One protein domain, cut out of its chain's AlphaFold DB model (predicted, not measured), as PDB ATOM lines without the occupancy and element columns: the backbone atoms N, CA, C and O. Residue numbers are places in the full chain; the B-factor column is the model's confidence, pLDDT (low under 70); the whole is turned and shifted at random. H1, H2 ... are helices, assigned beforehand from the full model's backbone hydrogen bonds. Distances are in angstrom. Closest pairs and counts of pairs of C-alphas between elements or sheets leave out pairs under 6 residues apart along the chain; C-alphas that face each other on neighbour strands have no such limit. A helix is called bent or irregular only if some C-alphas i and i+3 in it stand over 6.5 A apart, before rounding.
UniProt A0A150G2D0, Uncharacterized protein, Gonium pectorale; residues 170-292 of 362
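What this domain is: This is residues 170 to 292 of the 362 residues of an uncharacterized protein of Gonium pectorale (UniProt A0A150G2D0). One long helix, H3, runs through the middle of a rounded body, with H1 crossing it on one side, H2 folded back at its first end as a helical hairpin, and the very short H4 packed on it. H5 lies off by itself and touches no helix, and long loops join H1 to H2 and H3 to H4. The printed part has 123 residues with five named helices, H1 to H5 in order along the chain, and no named strand. The class is all helix, though the named helices hold 61 of the 123 residues, under half. The whole is compact, with a radius of gyration of the C-alphas of 13.8 A and spans of 41 by 37 by 30 A.

How they stand to each other: After residues 170 to 182, which hold no named element, comes H1, residues 183 to 198, with a kink of 50 degrees near residue 192. With residues 189 to 196 alone, H1 touches the hub, H3, residues 230 to 249; their closest C-alphas, those of Ile 192 and Ala 235, are 5.3 A apart. H1 and H3 run opposite ways at a steep tilt of 39 degrees. H2, residues 217 to 227, touches residues 233 to 237 of H3 alone, and the closest C-alphas, those of Ala 217 and Arg 233, are 5.3 A apart. H2 and H3 form a helical hairpin, running opposite ways at a tilt of 37 degrees, only just steep. H4, residues 274 to 277, touches residues 240 to 244 of H3 alone, closest at the C-alphas of Ala 240 and Arg 277, 5.3 A apart. H5, residues 283 to 292, is apart from H1, H2, H3 and H4. In H3 every O i to N i+4 pair is within hydrogen-bond range, against 7 of 12 in H1, 5 of 7 in H2 and 4 of 6 in H5; H4 is too short for such a pair.

Where its parts are: H1 begins at C-alpha 183, (189.826, 136.845, 130.837), and is 21.6 A long from first to last C-alpha. It is irregular, with C-alphas 192 and 195 7.0 A apart. H2, 12.7 A long, is irregular too, with C-alphas 223 and 226 9.5 A apart. H3 begins at C-alpha 230, (163.681, 147.296, 134.678), and is 29.2 A long. H4 is 5.1 A long. H5, 14.8 A long, is neither bent nor irregular, but only just: C-alphas 288 and 291 are 6.2 A apart. It ends at C-alpha 292, (175.160, 139.975, 109.325).

The domain as a whole: The two C-alphas farthest apart, those of Gly 179 and His 226, are 40.9 A from each other. The printed part has no cut. The links H1 to H2 and H3 to H4 are long, with 18 and 24 residues, and those from H2 to H3 and from H4 to H5 are tight. The mean pLDDT of the printed part is 77.8, and 42 residues are under 70: residues 170 to 187, 250 to 261 and 281 to 292.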
ATOM      1  N   LEU A 170     176.127 140.629 120.382       69.62
ATOM      2  CA  LEU A 170     176.549 141.234 121.657       69.62
ATOM      3  C   LEU A 170     177.717 140.506 122.298       69.62
ATOM      4  O   LEU A 170     178.474 141.090 123.066       69.62
ATOM      5  N   THR A 171     177.850 139.225 122.005       66.38
ATOM      6  CA  THR A 171     178.887 138.387 122.583       66.38
ATOM      7  C   THR A 171     180.201 138.491 121.839       66.38
ATOM      8  O   THR A 171     181.253 138.265 122.423       66.38
ATOM      9  N   ARG A 172     180.159 138.944 120.582       67.25
ATOM     10  CA  ARG A 172     181.360 139.336 119.842       67.25
ATOM     11  C   ARG A 172     182.019 140.580 120.448       67.25
ATOM     12  O   ARG A 172     183.223 140.749 120.324       67.25
ATOM     13  N   LEU A 173     181.269 141.407 121.189       66.19
ATOM     14  CA  LEU A 173     181.857 142.480 122.007       66.19
ATOM     15  C   LEU A 173     182.756 141.930 123.128       66.19
ATOM     16  O   LEU A 173     183.506 142.689 123.738       66.19
ATOM     17  N   TRP A 174     182.648 140.634 123.444       65.62
ATOM     18  CA  TRP A 174     183.446 139.961 124.468       65.62
ATOM     19  C   TRP A 174     184.682 139.286 123.881       65.62
ATOM     20  O   TRP A 174     185.518 138.803 124.644       65.62
ATOM     21  N   THR A 175     184.809 139.210 122.557       58.56
ATOM     22  CA  THR A 175     185.995 138.642 121.934       58.56
ATOM     23  C   THR A 175     187.077 139.716 121.939       58.56
ATOM     24  O   THR A 175     186.881 140.775 121.339       58.56
ATOM     25  N   PRO A 176     188.204 139.511 122.643       55.62
ATOM     26  CA  PRO A 176     189.322 140.428 122.524       55.62
ATOM     27  C   PRO A 176     189.747 140.485 121.053       55.62
ATOM     28  O   PRO A 176     190.001 139.442 120.448       55.62
ATOM     29  N   ALA A 177     189.797 141.688 120.477       51.97
ATOM     30  CA  ALA A 177     190.496 141.898 119.215       51.97
ATOM     31  C   ALA A 177     191.933 141.379 119.379       51.97
ATOM     32  O   ALA A 177     192.496 141.504 120.473       51.97
ATOM     33  N   GLU A 178     192.496 140.759 118.339       39.91
ATOM     34  CA  GLU A 178     193.840 140.171 118.369       39.91
ATOM     35  C   GLU A 178     194.841 141.145 119.023       39.91
ATOM     36  O   GLU A 178     195.190 142.170 118.443       39.91
ATOM     37  N   GLY A 179     195.253 140.861 120.271       42.47
ATOM     38  CA  GLY A 179     196.277 141.639 120.981       42.47
ATOM     39  C   GLY A 179     196.050 142.031 122.453       42.47
ATOM     40  O   GLY A 179     197.047 142.324 123.102       42.47
ATOM     41  N   LEU A 180     194.840 142.037 123.043       38.34
ATOM     42  CA  LEU A 180     194.593 142.604 124.405       38.34
ATOM     43  C   LEU A 180     193.273 142.092 125.051       38.34
ATOM     44  O   LEU A 180     192.333 141.880 124.299       38.34
ATOM     45  N   PRO A 181     193.027 142.137 126.387       43.59
ATOM     46  CA  PRO A 181     193.756 141.642 127.569       43.59
ATOM     47  C   PRO A 181     193.080 140.372 128.161       43.59
ATOM     48  O   PRO A 181     192.069 139.880 127.665       43.59
ATOM     49  N   GLY A 182     193.640 139.790 129.230       48.31
ATOM     50  CA  GLY A 182     193.196 138.499 129.788       48.31
ATOM     51  C   GLY A 182     191.741 138.440 130.304       48.31
ATOM     52  O   GLY A 182     191.149 139.444 130.689       48.31
ATOM     53  N   TYR A 183     191.200 137.216 130.419       48.25
ATOM     54  CA  TYR A 183     189.826 136.845 130.837       48.25
ATOM     55  C   TYR A 183     189.179 137.631 132.007       48.25
ATOM     56  O   TYR A 183     187.959 137.584 132.173       48.25
ATOM     57  N   ARG A 184     189.954 138.329 132.849       48.91
ATOM     58  CA  ARG A 184     189.439 139.132 133.973       48.91
ATOM     59  C   ARG A 184     188.629 140.353 133.526       48.91
ATOM     60  O   ARG A 184     187.722 140.746 134.255       48.91
ATOM     61  N   GLU A 185     188.895 140.904 132.344       57.16
ATOM     62  CA  GLU A 185     188.180 142.081 131.826       57.16
ATOM     63  C   GLU A 185     186.844 141.757 131.143       57.16
ATOM     64  O   GLU A 185     186.006 142.640 130.968       57.16
ATOM     65  N   LEU A 186     186.596 140.483 130.826       61.31
ATOM     66  CA  LEU A 186     185.366 140.037 130.157       61.31
ATOM     67  C   LEU A 186     184.198 139.823 131.134       61.31
ATOM     68  O   LEU A 186     183.028 139.911 130.760       61.31
ATOM     69  N   ALA A 187     184.492 139.578 132.416       63.72
ATOM     70  CA  ALA A 187     183.471 139.312 133.431       63.72
ATOM     71  C   ALA A 187     182.526 140.506 133.719       63.72
ATOM     72  O   ALA A 187     181.324 140.271 133.888       63.72
ATOM     73  N   PRO A 188     182.996 141.771 133.784       70.12
ATOM     74  CA  PRO A 188     182.119 142.938 133.890       70.12
ATOM     75  C   PRO A 188     181.175 143.080 132.695       70.12
ATOM     76  O   PRO A 188     179.991 143.347 132.897       70.12
ATOM     77  N   LEU A 189     181.671 142.848 131.477       76.62
ATOM     78  CA  LEU A 189     180.875 142.992 130.263       76.62
ATOM     79  C   LEU A 189     179.777 141.930 130.197       76.62
ATOM     80  O   LEU A 189     178.617 142.300 130.061       76.62
ATOM     81  N   TYR A 190     180.100 140.658 130.471       75.56
ATOM     82  CA  TYR A 190     179.095 139.594 130.602       75.56
ATOM     83  C   TYR A 190     177.969 139.985 131.567       75.56
ATOM     84  O   TYR A 190     176.795 139.852 131.241       75.56
ATOM     85  N   ARG A 191     178.297 140.531 132.748       80.38
ATOM     86  CA  ARG A 191     177.285 140.962 133.734       80.38
ATOM     87  C   ARG A 191     176.394 142.097 133.227       80.38
ATOM     88  O   ARG A 191     175.249 142.197 133.664       80.38
ATOM     89  N   ILE A 192     176.922 142.960 132.363       86.75
ATOM     90  CA  ILE A 192     176.179 144.060 131.744       86.75
ATOM     91  C   ILE A 192     175.250 143.526 130.653       86.75
ATOM     92  O   ILE A 192     174.084 143.900 130.619       86.75
ATOM     93  N   THR A 193     175.731 142.631 129.795       85.94
ATOM     94  CA  THR A 193     175.005 142.156 128.608       85.94
ATOM     95  C   THR A 193     174.127 140.930 128.855       85.94
ATOM     96  O   THR A 193     173.168 140.734 128.116       85.94
ATOM     97  N   ALA A 194     174.372 140.131 129.899       81.75
ATOM     98  CA  ALA A 194     173.594 138.922 130.194       81.75
ATOM     99  C   ALA A 194     172.072 139.167 130.284       81.75
ATOM    100  O   ALA A 194     171.326 138.388 129.693       81.75
ATOM    101  N   PRO A 195     171.569 140.250 130.918       88.62
ATOM    102  CA  PRO A 195     170.136 140.541 130.906       88.62
ATOM    103  C   PRO A 195     169.585 140.824 129.501       88.62
ATOM    104  O   PRO A 195     168.460 140.447 129.202       88.62
ATOM    105  N   LEU A 196     170.362 141.481 128.634       89.62
ATOM    106  CA  LEU A 196     169.950 141.785 127.258       89.62
ATOM    107  C   LEU A 196     169.922 140.517 126.404       89.62
ATOM    108  O   LEU A 196     168.990 140.300 125.641       89.62
ATOM    109  N   ILE A 197     170.893 139.632 126.600       82.44
ATOM    110  CA  ILE A 197     170.936 138.350 125.901       82.44
ATOM    111  C   ILE A 197     169.817 137.420 126.379       82.44
ATOM    112  O   ILE A 197     169.195 136.738 125.570       82.44
ATOM    113  N   ALA A 198     169.499 137.423 127.676       78.69
ATOM    114  CA  ALA A 198     168.356 136.686 128.214       78.69
ATOM    115  C   ALA A 198     167.012 137.189 127.656       78.69
ATOM    116  O   ALA A 198     166.072 136.404 127.545       78.69
ATOM    117  N   LEU A 199     166.931 138.469 127.270       84.94
ATOM    118  CA  LEU A 199     165.788 139.047 126.556       84.94
ATOM    119  C   LEU A 199     165.711 138.585 125.085       84.94
ATOM    120  O   LEU A 199     164.708 138.834 124.424       84.94
ATOM    121  N   GLY A 200     166.747 137.917 124.572       80.06
ATOM    122  CA  GLY A 200     166.892 137.588 123.154       80.06
ATOM    123  C   GLY A 200     167.328 138.783 122.309       80.06
ATOM    124  O   GLY A 200     167.201 138.735 121.089       80.06
ATOM    125  N   ALA A 201     167.817 139.857 122.941       84.69
ATOM    126  CA  ALA A 201     168.290 141.016 122.214       84.69
ATOM    127  C   ALA A 201     169.649 140.746 121.577       84.69
ATOM    128  O   ALA A 201     170.532 140.125 122.173       84.69
ATOM    129  N   ASP A 202     169.800 141.254 120.364       84.31
ATOM    130  CA  ASP A 202     171.025 141.203 119.583       84.31
ATOM    131  C   ASP A 202     171.540 142.624 119.321       84.31
ATOM    132  O   ASP A 202     170.751 143.575 119.339       84.31
ATOM    133  N   PHE A 203     172.837 142.815 119.068       85.19
ATOM    134  CA  PHE A 203     173.406 144.163 118.928       85.19
ATOM    135  C   PHE A 203     172.744 144.948 117.786       85.19
ATOM    136  O   PHE A 203     172.442 146.130 117.939       85.19
ATOM    137  N   HIS A 204     172.388 144.278 116.687       83.19
ATOM    138  CA  HIS A 204     171.624 144.889 115.593       83.19
ATOM    139  C   HIS A 204     170.245 145.391 116.018       83.19
ATOM    140  O   HIS A 204     169.800 146.434 115.557       83.19
ATOM    141  N   THR A 205     169.572 144.683 116.924       88.25
ATOM    142  CA  THR A 205     168.265 145.114 117.447       88.25
ATOM    143  C   THR A 205     168.389 146.223 118.486       88.25
ATOM    144  O   THR A 205     167.449 146.984 118.691       88.25
ATOM    145  N   LEU A 206     169.547 146.317 119.148       92.25
ATOM    146  CA  LEU A 206     169.846 147.339 120.148       92.25
ATOM    147  C   LEU A 206     170.428 148.614 119.545       92.25
ATOM    148  O   LEU A 206     170.745 149.547 120.282       92.25
ATOM    149  N   THR A 207     170.561 148.675 118.224       90.88
ATOM    150  CA  THR A 207     171.079 149.834 117.507       90.88
ATOM    151  C   THR A 207     169.993 150.458 116.655       90.88
ATOM    152  O   THR A 207     169.055 149.801 116.209       90.88
ATOM    153  N   ASN A 208     170.074 151.775 116.481       90.25
ATOM    154  CA  ASN A 208     169.137 152.480 115.623       90.25
ATOM    155  C   ASN A 208     169.293 152.021 114.160       90.25
ATOM    156  O   ASN A 208     170.310 151.453 113.768       90.25
ATOM    157  N   SER A 209     168.316 152.346 113.314       85.19
ATOM    158  CA  SER A 209     168.335 151.988 111.886       85.19
ATOM    159  C   SER A 209     169.562 152.496 111.117       85.19
ATOM    160  O   SER A 209     169.872 151.984 110.045       85.19
ATOM    161  N   LYS A 210     170.266 153.499 111.656       84.81
ATOM    162  CA  LYS A 210     171.488 154.072 111.080       84.81
ATOM    163  C   LYS A 210     172.775 153.422 111.607       84.81
ATOM    164  O   LYS A 210     173.843 153.796 111.139       84.81
ATOM    165  N   GLY A 211     172.704 152.533 112.601       84.31
ATOM    166  CA  GLY A 211     173.867 151.942 113.275       84.31
ATOM    167  C   GLY A 211     174.741 152.936 114.051       84.31
ATOM    168  O   GLY A 211     175.870 152.619 114.397       84.31
ATOM    169  N   THR A 212     174.256 154.154 114.319       87.00
ATOM    170  CA  THR A 212     175.060 155.238 114.921       87.00
ATOM    171  C   THR A 212     174.891 155.360 116.429       87.00
ATOM    172  O   THR A 212     175.737 155.949 117.097       87.00
ATOM    173  N   HIS A 213     173.779 154.866 116.971       90.44
ATOM    174  CA  HIS A 213     173.448 154.982 118.388       90.44
ATOM    175  C   HIS A 213     172.773 153.708 118.881       90.44
ATOM    176  O   HIS A 213     172.059 153.050 118.121       90.44
ATOM    177  N   LEU A 214     172.930 153.418 120.170       92.88
ATOM    178  CA  LEU A 214     172.063 152.471 120.859       92.88
ATOM    179  C   LEU A 214     170.642 153.033 120.992       92.88
ATOM    180  O   LEU A 214     170.448 154.242 121.187       92.88
ATOM    181  N   ILE A 215     169.656 152.142 120.922       95.44
ATOM    182  CA  ILE A 215     168.238 152.473 121.097       95.44
ATOM    183  C   ILE A 215     167.960 153.089 122.476       95.44
ATOM    184  O   ILE A 215     168.758 152.982 123.412       95.44
ATOM    185  N   THR A 216     166.834 153.783 122.609       96.75
ATOM    186  CA  THR A 216     166.373 154.294 123.910       96.75
ATOM    187  C   THR A 216     165.823 153.172 124.801       96.75
ATOM    188  O   THR A 216     165.466 152.089 124.334       96.75
ATOM    189  N   ALA A 217     165.725 153.423 126.110       95.56
ATOM    190  CA  ALA A 217     165.085 152.482 127.032       95.56
ATOM    191  C   ALA A 217     163.583 152.313 126.726       95.56
ATOM    192  O   ALA A 217     163.013 151.252 126.990       95.56
ATOM    193  N   ASP A 218     162.967 153.345 126.149       96.19
ATOM    194  CA  ASP A 218     161.571 153.353 125.715       96.19
ATOM    195  C   ASP A 218     161.391 152.585 124.397       96.19
ATOM    196  O   ASP A 218     160.483 151.764 124.294       96.19
ATOM    197  N   GLU A 219     162.308 152.740 123.434       95.62
ATOM    198  CA  GLU A 219     162.367 151.899 122.226       95.62
ATOM    199  C   GLU A 219     162.558 150.420 122.577       95.62
ATOM    200  O   GLU A 219     161.865 149.566 122.030       95.62
ATOM    201  N   LEU A 220     163.431 150.099 123.541       95.75
ATOM    202  CA  LEU A 220     163.590 148.726 124.031       95.75
ATOM    203  C   LEU A 220     162.270 148.183 124.602       95.75
ATOM    204  O   LEU A 220     161.901 147.036 124.347       95.75
ATOM    205  N   ALA A 221     161.543 149.002 125.367       95.25
ATOM    206  CA  ALA A 221     160.239 148.627 125.902       95.25
ATOM    207  C   ALA A 221     159.188 148.438 124.801       95.25
ATOM    208  O   ALA A 221     158.357 147.541 124.906       95.25
ATOM    209  N   HIS A 222     159.249 149.234 123.735       95.44
ATOM    210  CA  HIS A 222     158.368 149.088 122.584       95.44
ATOM    211  C   HIS A 222     158.674 147.810 121.787       95.44
ATOM    212  O   HIS A 222     157.746 147.111 121.383       95.44
ATOM    213  N   LEU A 223     159.950 147.482 121.563       93.69
ATOM    214  CA  LEU A 223     160.357 146.317 120.769       93.69
ATOM    215  C   LEU A 223     160.010 144.988 121.449       93.69
ATOM    216  O   LEU A 223     159.563 144.056 120.787       93.69
ATOM    217  N   TYR A 224     160.197 144.902 122.767       93.31
ATOM    218  CA  TYR A 224     160.037 143.650 123.521       93.31
ATOM    219  C   TYR A 224     158.788 143.625 124.421       93.31
ATOM    220  O   TYR A 224     158.553 142.644 125.134       93.31
ATOM    221  N   GLY A 225     157.985 144.692 124.418       94.31
ATOM    222  CA  GLY A 225     156.749 144.809 125.187       94.31
ATOM    223  C   GLY A 225     156.942 144.530 126.681       94.31
ATOM    224  O   GLY A 225     157.877 145.015 127.325       94.31
ATOM    225  N   HIS A 226     156.066 143.696 127.244       91.81
ATOM    226  CA  HIS A 226     156.098 143.328 128.664       91.81
ATOM    227  C   HIS A 226     157.331 142.505 129.080       91.81
ATOM    228  O   HIS A 226     157.637 142.441 130.272       91.81
ATOM    229  N   SER A 227     158.081 141.924 128.136       91.00
ATOM    230  CA  SER A 227     159.323 141.198 128.441       91.00
ATOM    231  C   SER A 227     160.472 142.141 128.830       91.00
ATOM    232  O   SER A 227     161.406 141.745 129.535       91.00
ATOM    233  N   ALA A 228     160.416 143.421 128.441       95.38
ATOM    234  CA  ALA A 228     161.425 144.423 128.786       95.38
ATOM    235  C   ALA A 228     161.276 144.947 130.228       95.38
ATOM    236  O   ALA A 228     160.738 146.024 130.490       95.38
ATOM    237  N   THR A 229     161.816 144.198 131.190       95.81
ATOM    238  CA  THR A 229     161.857 144.602 132.604       95.81
ATOM    239  C   THR A 229     162.829 145.757 132.897       95.81
ATOM    240  O   THR A 229     163.731 146.076 132.118       95.81
ATOM    241  N   ARG A 230     162.722 146.326 134.110       95.94
ATOM    242  CA  ARG A 230     163.681 147.296 134.678       95.94
ATOM    243  C   ARG A 230     165.141 146.852 134.533       95.94
ATOM    244  O   ARG A 230     165.998 147.682 134.242       95.94
ATOM    245  N   LYS A 231     165.431 145.559 134.722       94.81
ATOM    246  CA  LYS A 231     166.799 145.022 134.639       94.81
ATOM    247  C   LYS A 231     167.385 145.171 133.233       94.81
ATOM    248  O   LYS A 231     168.561 145.494 133.117       94.81
ATOM    249  N   HIS A 232     166.570 145.000 132.191       94.94
ATOM    250  CA  HIS A 232     167.002 145.122 130.796       94.94
ATOM    251  C   HIS A 232     167.324 146.575 130.429       94.94
ATOM    252  O   HIS A 232     168.349 146.842 129.815       94.94
ATOM    253  N   ARG A 233     166.510 147.533 130.893       96.19
ATOM    254  CA  ARG A 233     166.764 148.970 130.676       96.19
ATOM    255  C   ARG A 233     168.051 149.435 131.360       96.19
ATOM    256  O   ARG A 233     168.860 150.126 130.753       96.19
ATOM    257  N   VAL A 234     168.269 148.995 132.602       94.81
ATOM    258  CA  VAL A 234     169.527 149.255 133.317       94.81
ATOM    259  C   VAL A 234     170.705 148.636 132.561       94.81
ATOM    260  O   VAL A 234     171.700 149.314 132.342       94.81
ATOM    261  N   ALA A 235     170.589 147.384 132.117       93.50
ATOM    262  CA  ALA A 235     171.625 146.707 131.337       93.50
ATOM    263  C   ALA A 235     171.982 147.453 130.037       93.50
ATOM    264  O   ALA A 235     173.164 147.633 129.754       93.50
ATOM    265  N   LEU A 236     170.986 147.962 129.301       95.44
ATOM    266  CA  LEU A 236     171.194 148.781 128.101       95.44
ATOM    267  C   LEU A 236     171.973 150.067 128.412       95.44
ATOM    268  O   LEU A 236     172.945 150.383 127.732       95.44
ATOM    269  N   ASN A 237     171.594 150.777 129.476       94.44
ATOM    270  CA  ASN A 237     172.286 151.994 129.897       94.44
ATOM    271  C   ASN A 237     173.731 151.712 130.340       94.44
ATOM    272  O   ASN A 237     174.644 152.471 130.018       94.44
ATOM    273  N   ARG A 238     173.964 150.598 131.042       92.56
ATOM    274  CA  ARG A 238     175.315 150.157 131.414       92.56
ATOM    275  C   ARG A 238     176.159 149.805 130.191       92.56
ATOM    276  O   ARG A 238     177.341 150.136 130.169       92.56
ATOM    277  N   LEU A 239     175.560 149.167 129.183       91.12
ATOM    278  CA  LEU A 239     176.230 148.852 127.922       91.12
ATOM    279  C   LEU A 239     176.628 150.129 127.180       91.12
ATOM    280  O   LEU A 239     177.773 150.241 126.757       91.12
ATOM    281  N   ALA A 240     175.725 151.109 127.087       90.94
ATOM    282  CA  ALA A 240     176.018 152.403 126.477       90.94
ATOM    283  C   ALA A 240     177.213 153.095 127.147       90.94
ATOM    284  O   ALA A 240     178.156 153.490 126.469       90.94
ATOM    285  N   MET A 241     177.227 153.143 128.481       88.75
ATOM    286  CA  MET A 241     178.343 153.719 129.238       88.75
ATOM    287  C   MET A 241     179.652 152.955 129.046       88.75
ATOM    288  O   MET A 241     180.706 153.575 128.960       88.75
ATOM    289  N   TYR A 242     179.599 151.623 128.976       86.81
ATOM    290  CA  TYR A 242     180.783 150.803 128.728       86.81
ATOM    291  C   TYR A 242     181.386 151.075 127.342       86.81
ATOM    292  O   TYR A 242     182.589 151.301 127.230       86.81
ATOM    293  N   LEU A 243     180.553 151.098 126.297       84.81
ATOM    294  CA  LEU A 243     181.000 151.385 124.929       84.81
ATOM    295  C   LEU A 243     181.523 152.816 124.794       84.81
ATOM    296  O   LEU A 243     182.530 153.042 124.131       84.81
ATOM    297  N   TRP A 244     180.878 153.770 125.466       83.25
ATOM    298  CA  TRP A 244     181.340 155.150 125.519       83.25
ATOM    299  C   TRP A 244     182.698 155.263 126.231       83.25
ATOM    300  O   TRP A 244     183.582 155.963 125.752       83.25
ATOM    301  N   GLN A 245     182.905 154.544 127.343       82.06
ATOM    302  CA  GLN A 245     184.181 154.564 128.068       82.06
ATOM    303  C   GLN A 245     185.318 154.030 127.191       82.06
ATOM    304  O   GLN A 245     186.371 154.654 127.110       82.06
ATOM    305  N   ARG A 246     185.068 152.928 126.475       76.12
ATOM    306  CA  ARG A 246     185.992 152.386 125.469       76.12
ATOM    307  C   ARG A 246     186.282 153.393 124.352       76.12
ATOM    308  O   ARG A 246     187.433 153.549 123.968       76.12
ATOM    309  N   TYR A 247     185.268 154.117 123.879       74.75
ATOM    310  CA  TYR A 247     185.446 155.167 122.871       74.75
ATOM    311  C   TYR A 247     186.303 156.344 123.366       74.75
ATOM    312  O   TYR A 247     187.105 156.900 122.614       74.75
ATOM    313  N   ALA A 248     186.163 156.722 124.638       74.19
ATOM    314  CA  ALA A 248     186.978 157.766 125.255       74.19
ATOM    315  C   ALA A 248     188.464 157.395 125.356       74.19
ATOM    316  O   ALA A 248     189.315 158.277 125.308       74.19
ATOM    317  N   GLU A 249     188.782 156.103 125.436       73.12
ATOM    318  CA  GLU A 249     190.162 155.609 125.451       73.12
ATOM    319  C   GLU A 249     190.832 155.693 124.058       73.12
ATOM    320  O   GLU A 249     192.050 155.832 123.976       73.12
ATOM    321  N   THR A 250     190.063 155.696 122.960       64.50
ATOM    322  CA  THR A 250     190.557 155.671 121.563       64.50
ATOM    323  C   THR A 250     190.860 157.051 120.938       64.50
ATOM    324  O   THR A 250     190.753 157.228 119.732       64.50
ATOM    325  N   ALA A 251     191.283 158.040 121.734       54.38
ATOM    326  CA  ALA A 251     191.769 159.374 121.317       54.38
ATOM    327  C   ALA A 251     190.753 160.399 120.745       54.38
ATOM    328  O   ALA A 251     191.036 161.594 120.812       54.38
ATOM    329  N   GLU A 252     189.567 160.005 120.265       60.06
ATOM    330  CA  GLU A 252     188.525 160.948 119.780       60.06
ATOM    331  C   GLU A 252     187.407 161.260 120.793       60.06
ATOM    332  O   GLU A 252     186.551 162.118 120.547       60.06
ATOM    333  N   GLY A 253     187.355 160.563 121.929       55.72
ATOM    334  CA  GLY A 253     186.274 160.763 122.888       55.72
ATOM    335  C   GLY A 253     186.525 161.937 123.832       55.72
ATOM    336  O   GLY A 253     187.576 162.064 124.456       55.72
ATOM    337  N   GLN A 254     185.517 162.798 123.969       61.53
ATOM    338  CA  GLN A 254     185.452 163.776 125.055       61.53
ATOM    339  C   GLN A 254     185.529 163.044 126.404       61.53
ATOM    340  O   GLN A 254     184.970 161.962 126.529       61.53
ATOM    341  N   ALA A 255     186.194 163.618 127.412       67.50
ATOM    342  CA  ALA A 255     186.209 163.056 128.765       67.50
ATOM    343  C   ALA A 255     184.781 162.905 129.326       67.50
ATOM    344  O   ALA A 255     183.878 163.649 128.926       67.50
ATOM    345  N   LEU A 256     184.568 161.949 130.248       69.19
ATOM    346  CA  LEU A 256     183.246 161.739 130.852       69.19
ATOM    347  C   LEU A 256     182.777 163.077 131.430       69.19
ATOM    348  O   LEU A 256     183.555 163.711 132.153       69.19
ATOM    349  N   PRO A 257     181.534 163.514 131.160       67.88
ATOM    350  CA  PRO A 257     181.015 164.707 131.804       67.88
ATOM    351  C   PRO A 257     181.151 164.553 133.325       67.88
ATOM    352  O   PRO A 257     180.903 163.473 133.874       67.88
ATOM    353  N   ALA A 258     181.584 165.613 134.008       67.38
ATOM    354  CA  ALA A 258     181.826 165.567 135.446       67.38
ATOM    355  C   ALA A 258     180.570 165.069 136.191       67.38
ATOM    356  O   ALA A 258     179.475 165.598 136.000       67.38
ATOM    357  N   GLY A 259     180.726 164.027 137.017       69.25
ATOM    358  CA  GLY A 259     179.645 163.448 137.829       69.25
ATOM    359  C   GLY A 259     179.073 162.111 137.343       69.25
ATOM    360  O   GLY A 259     178.270 161.508 138.056       69.25
ATOM    361  N   TRP A 260     179.492 161.599 136.184       69.31
ATOM    362  CA  TRP A 260     179.054 160.280 135.717       69.31
ATOM    363  C   TRP A 260     179.910 159.148 136.304       69.31
ATOM    364  O   TRP A 260     181.138 159.190 136.294       69.31
ATOM    365  N   GLN A 261     179.232 158.138 136.855       66.38
ATOM    366  CA  GLN A 261     179.836 157.012 137.574       66.38
ATOM    367  C   GLN A 261     180.269 155.882 136.624       66.38
ATOM    368  O   GLN A 261     179.807 155.806 135.485       66.38
ATOM    369  N   GLN A 262     181.119 154.969 137.115       78.19
ATOM    370  CA  GLN A 262     181.530 153.757 136.390       78.19
ATOM    371  C   GLN A 262     180.320 152.997 135.806       78.19
ATOM    372  O   GLN A 262     179.270 152.947 136.459       78.19
ATOM    373  N   PRO A 263     180.453 152.322 134.644       75.00
ATOM    374  CA  PRO A 263     179.343 151.618 133.994       75.00
ATOM    375  C   PRO A 263     178.603 150.642 134.917       75.00
ATOM    376  O   PRO A 263     177.389 150.502 134.837       75.00
ATOM    377  N   SER A 264     179.307 149.993 135.845       75.44
ATOM    378  CA  SER A 264     178.731 149.059 136.821       75.44
ATOM    379  C   SER A 264     177.756 149.709 137.817       75.44
ATOM    380  O   SER A 264     176.872 149.019 138.335       75.44
ATOM    381  N   LEU A 265     177.888 151.013 138.073       80.94
ATOM    382  CA  LEU A 265     177.123 151.759 139.077       80.94
ATOM    383  C   LEU A 265     175.839 152.383 138.522       80.94
ATOM    384  O   LEU A 265     174.951 152.750 139.290       80.94
ATOM    385  N   VAL A 266     175.680 152.446 137.198       84.00
ATOM    386  CA  VAL A 266     174.463 152.993 136.593       84.00
ATOM    387  C   VAL A 266     173.262 152.119 136.957       84.00
ATOM    388  O   VAL A 266     173.225 150.923 136.664       84.00
ATOM    389  N   ALA A 267     172.282 152.718 137.632       88.69
ATOM    390  CA  ALA A 267     171.039 152.072 138.067       88.69
ATOM    391  C   ALA A 267     169.782 152.738 137.476       88.69
ATOM    392  O   ALA A 267     168.654 152.370 137.824       88.69
ATOM    393  N   THR A 268     169.974 153.723 136.595       91.88
ATOM    394  CA  THR A 268     168.898 154.484 135.963       91.88
ATOM    395  C   THR A 268     168.175 153.640 134.920       91.88
ATOM    396  O   THR A 268     168.778 152.876 134.166       91.88
ATOM    397  N   THR A 269     166.854 153.784 134.883       93.56
ATOM    398  CA  THR A 269     165.975 153.151 133.889       93.56
ATOM    399  C   THR A 269     165.613 154.074 132.743       93.56
ATOM    400  O   THR A 269     165.145 153.597 131.714       93.56
ATOM    401  N   ASN A 270     165.787 155.378 132.948       94.62
ATOM    402  CA  ASN A 270     165.493 156.396 131.956       94.62
ATOM    403  C   ASN A 270     166.565 156.365 130.869       94.62
ATOM    404  O   ASN A 270     167.728 156.054 131.139       94.62
ATOM    405  N   SER A 271     166.158 156.689 129.648       93.19
ATOM    406  CA  SER A 271     167.036 156.738 128.487       93.19
ATOM    407  C   SER A 271     168.197 157.711 128.717       93.19
ATOM    408  O   SER A 271     167.986 158.859 129.109       93.19
ATOM    409  N   LEU A 272     169.428 157.256 128.468       92.06
ATOM    410  CA  LEU A 272     170.597 158.131 128.522       92.06
ATOM    411  C   LEU A 272     170.554 159.194 127.405       92.06
ATOM    412  O   LEU A 272     169.987 158.942 126.330       92.06
ATOM    413  N   PRO A 273     171.180 160.368 127.616       91.94
ATOM    414  CA  PRO A 273     171.354 161.378 126.577       91.94
ATOM    415  C   PRO A 273     171.952 160.786 125.296       91.94
ATOM    416  O   PRO A 273     172.794 159.891 125.354       91.94
ATOM    417  N   ALA A 274     171.545 161.305 124.134       88.75
ATOM    418  CA  ALA A 274     171.980 160.781 122.835       88.75
ATOM    419  C   ALA A 274     173.514 160.721 122.696       88.75
ATOM    420  O   ALA A 274     174.034 159.729 122.199       88.75
ATOM    421  N   GLY A 275     174.238 161.715 123.227       87.38
ATOM    422  CA  GLY A 275     175.705 161.740 123.198       87.38
ATOM    423  C   GLY A 275     176.375 160.544 123.889       87.38
ATOM    424  O   GLY A 275     177.391 160.064 123.402       87.38
ATOM    425  N   LEU A 276     175.778 160.007 124.962       86.81
ATOM    426  CA  LEU A 276     176.295 158.832 125.685       86.81
ATOM    427  C   LEU A 276     175.866 157.500 125.058       86.81
ATOM    428  O   LEU A 276     176.394 156.450 125.408       86.81
ATOM    429  N   ARG A 277     174.890 157.526 124.145       90.00
ATOM    430  CA  ARG A 277     174.430 156.348 123.394       90.00
ATOM    431  C   ARG A 277     175.090 156.225 122.027       90.00
ATOM    432  O   ARG A 277     174.812 155.259 121.320       90.00
ATOM    433  N   ARG A 278     175.898 157.208 121.628       88.50
ATOM    434  CA  ARG A 278     176.595 157.207 120.345       88.50
ATOM    435  C   ARG A 278     177.598 156.062 120.311       88.50
ATOM    436  O   ARG A 278     178.369 155.876 121.248       88.50
ATOM    437  N   LEU A 279     177.556 155.296 119.230       83.38
ATOM    438  CA  LEU A 279     178.510 154.232 118.991       83.38
ATOM    439  C   LEU A 279     179.813 154.802 118.409       83.38
ATOM    440  O   LEU A 279     179.747 155.731 117.595       83.38
ATOM    441  N   PRO A 280     180.979 154.257 118.803       77.81
ATOM    442  CA  PRO A 280     182.239 154.534 118.130       77.81
ATOM    443  C   PRO A 280     182.122 154.337 116.605       77.81
ATOM    444  O   PRO A 280     181.464 153.392 116.169       77.81
ATOM    445  N   PRO A 281     182.813 155.129 115.772       69.25
ATOM    446  CA  PRO A 281     182.985 154.837 114.348       69.25
ATOM    447  C   PRO A 281     183.938 153.646 114.081       69.25
ATOM    448  O   PRO A 281     184.368 153.451 112.949       69.25
ATOM    449  N   ASP A 282     184.288 152.865 115.110       63.53
ATOM    450  CA  ASP A 282     185.367 151.878 115.080       63.53
ATOM    451  C   ASP A 282     185.190 150.789 114.013       63.53
ATOM    452  O   ASP A 282     184.082 150.310 113.727       63.53
ATOM    453  N   GLN A 283     186.324 150.294 113.513       57.38
ATOM    454  CA  GLN A 283     186.371 149.135 112.614       57.38
ATOM    455  C   GLN A 283     185.768 147.881 113.267       57.38
ATOM    456  O   GLN A 283     185.160 147.068 112.573       57.38
ATOM    457  N   LEU A 284     185.854 147.760 114.599       57.38
ATOM    458  CA  LEU A 284     185.256 146.662 115.364       57.38
ATOM    459  C   LEU A 284     183.731 146.644 115.296       57.38
ATOM    460  O   LEU A 284     183.138 145.582 115.182       57.38
ATOM    461  N   LEU A 285     183.070 147.800 115.350       63.16
ATOM    462  CA  LEU A 285     181.619 147.835 115.172       63.16
ATOM    463  C   LEU A 285     181.264 147.630 113.701       63.16
ATOM    464  O   LEU A 285     180.305 146.930 113.386       63.16
ATOM    465  N   THR A 286     182.085 148.162 112.798       58.97
ATOM    466  CA  THR A 286     181.920 147.983 111.353       58.97
ATOM    467  C   THR A 286     181.963 146.504 110.947       58.97
ATOM    468  O   THR A 286     181.112 146.088 110.162       58.97
ATOM    469  N   SER A 287     182.855 145.694 111.534       58.28
ATOM    470  CA  SER A 287     182.909 144.242 111.298       58.28
ATOM    471  C   SER A 287     181.703 143.493 111.881       58.28
ATOM    472  O   SER A 287     181.201 142.549 111.272       58.28
ATOM    473  N   LEU A 288     181.146 143.955 113.009       60.47
ATOM    474  CA  LEU A 288     179.879 143.423 113.532       60.47
ATOM    475  C   LEU A 288     178.703 143.700 112.586       60.47
ATOM    476  O   LEU A 288     177.807 142.868 112.475       60.47
ATOM    477  N   PHE A 289     178.699 144.844 111.895       57.03
ATOM    478  CA  PHE A 289     177.636 145.233 110.959       57.03
ATOM    479  C   PHE A 289     177.800 144.687 109.532       57.03
ATOM    480  O   PHE A 289     176.799 144.610 108.811       57.03
ATOM    481  N   SER A 290     179.010 144.321 109.100       56.28
ATOM    482  CA  SER A 290     179.262 143.803 107.749       56.28
ATOM    483  C   SER A 290     178.835 142.346 107.578       56.28
ATOM    484  O   SER A 290     178.236 142.011 106.556       56.28
ATOM    485  N   ASP A 291     179.072 141.506 108.586       53.19
ATOM    486  CA  ASP A 291     178.915 140.050 108.461       53.19
ATOM    487  C   ASP A 291     177.453 139.581 108.502       53.19
ATOM    488  O   ASP A 291     177.121 138.523 107.980       53.19
ATOM    489  N   ASN A 292     176.553 140.372 109.092       46.75
ATOM    490  CA  ASN A 292     175.160 139.975 109.325       46.75
ATOM    491  C   ASN A 292     174.164 140.469 108.265       46.75
ATOM    492  O   ASN A 292     172.967 140.195 108.371       46.75
TER     493      ASN A 292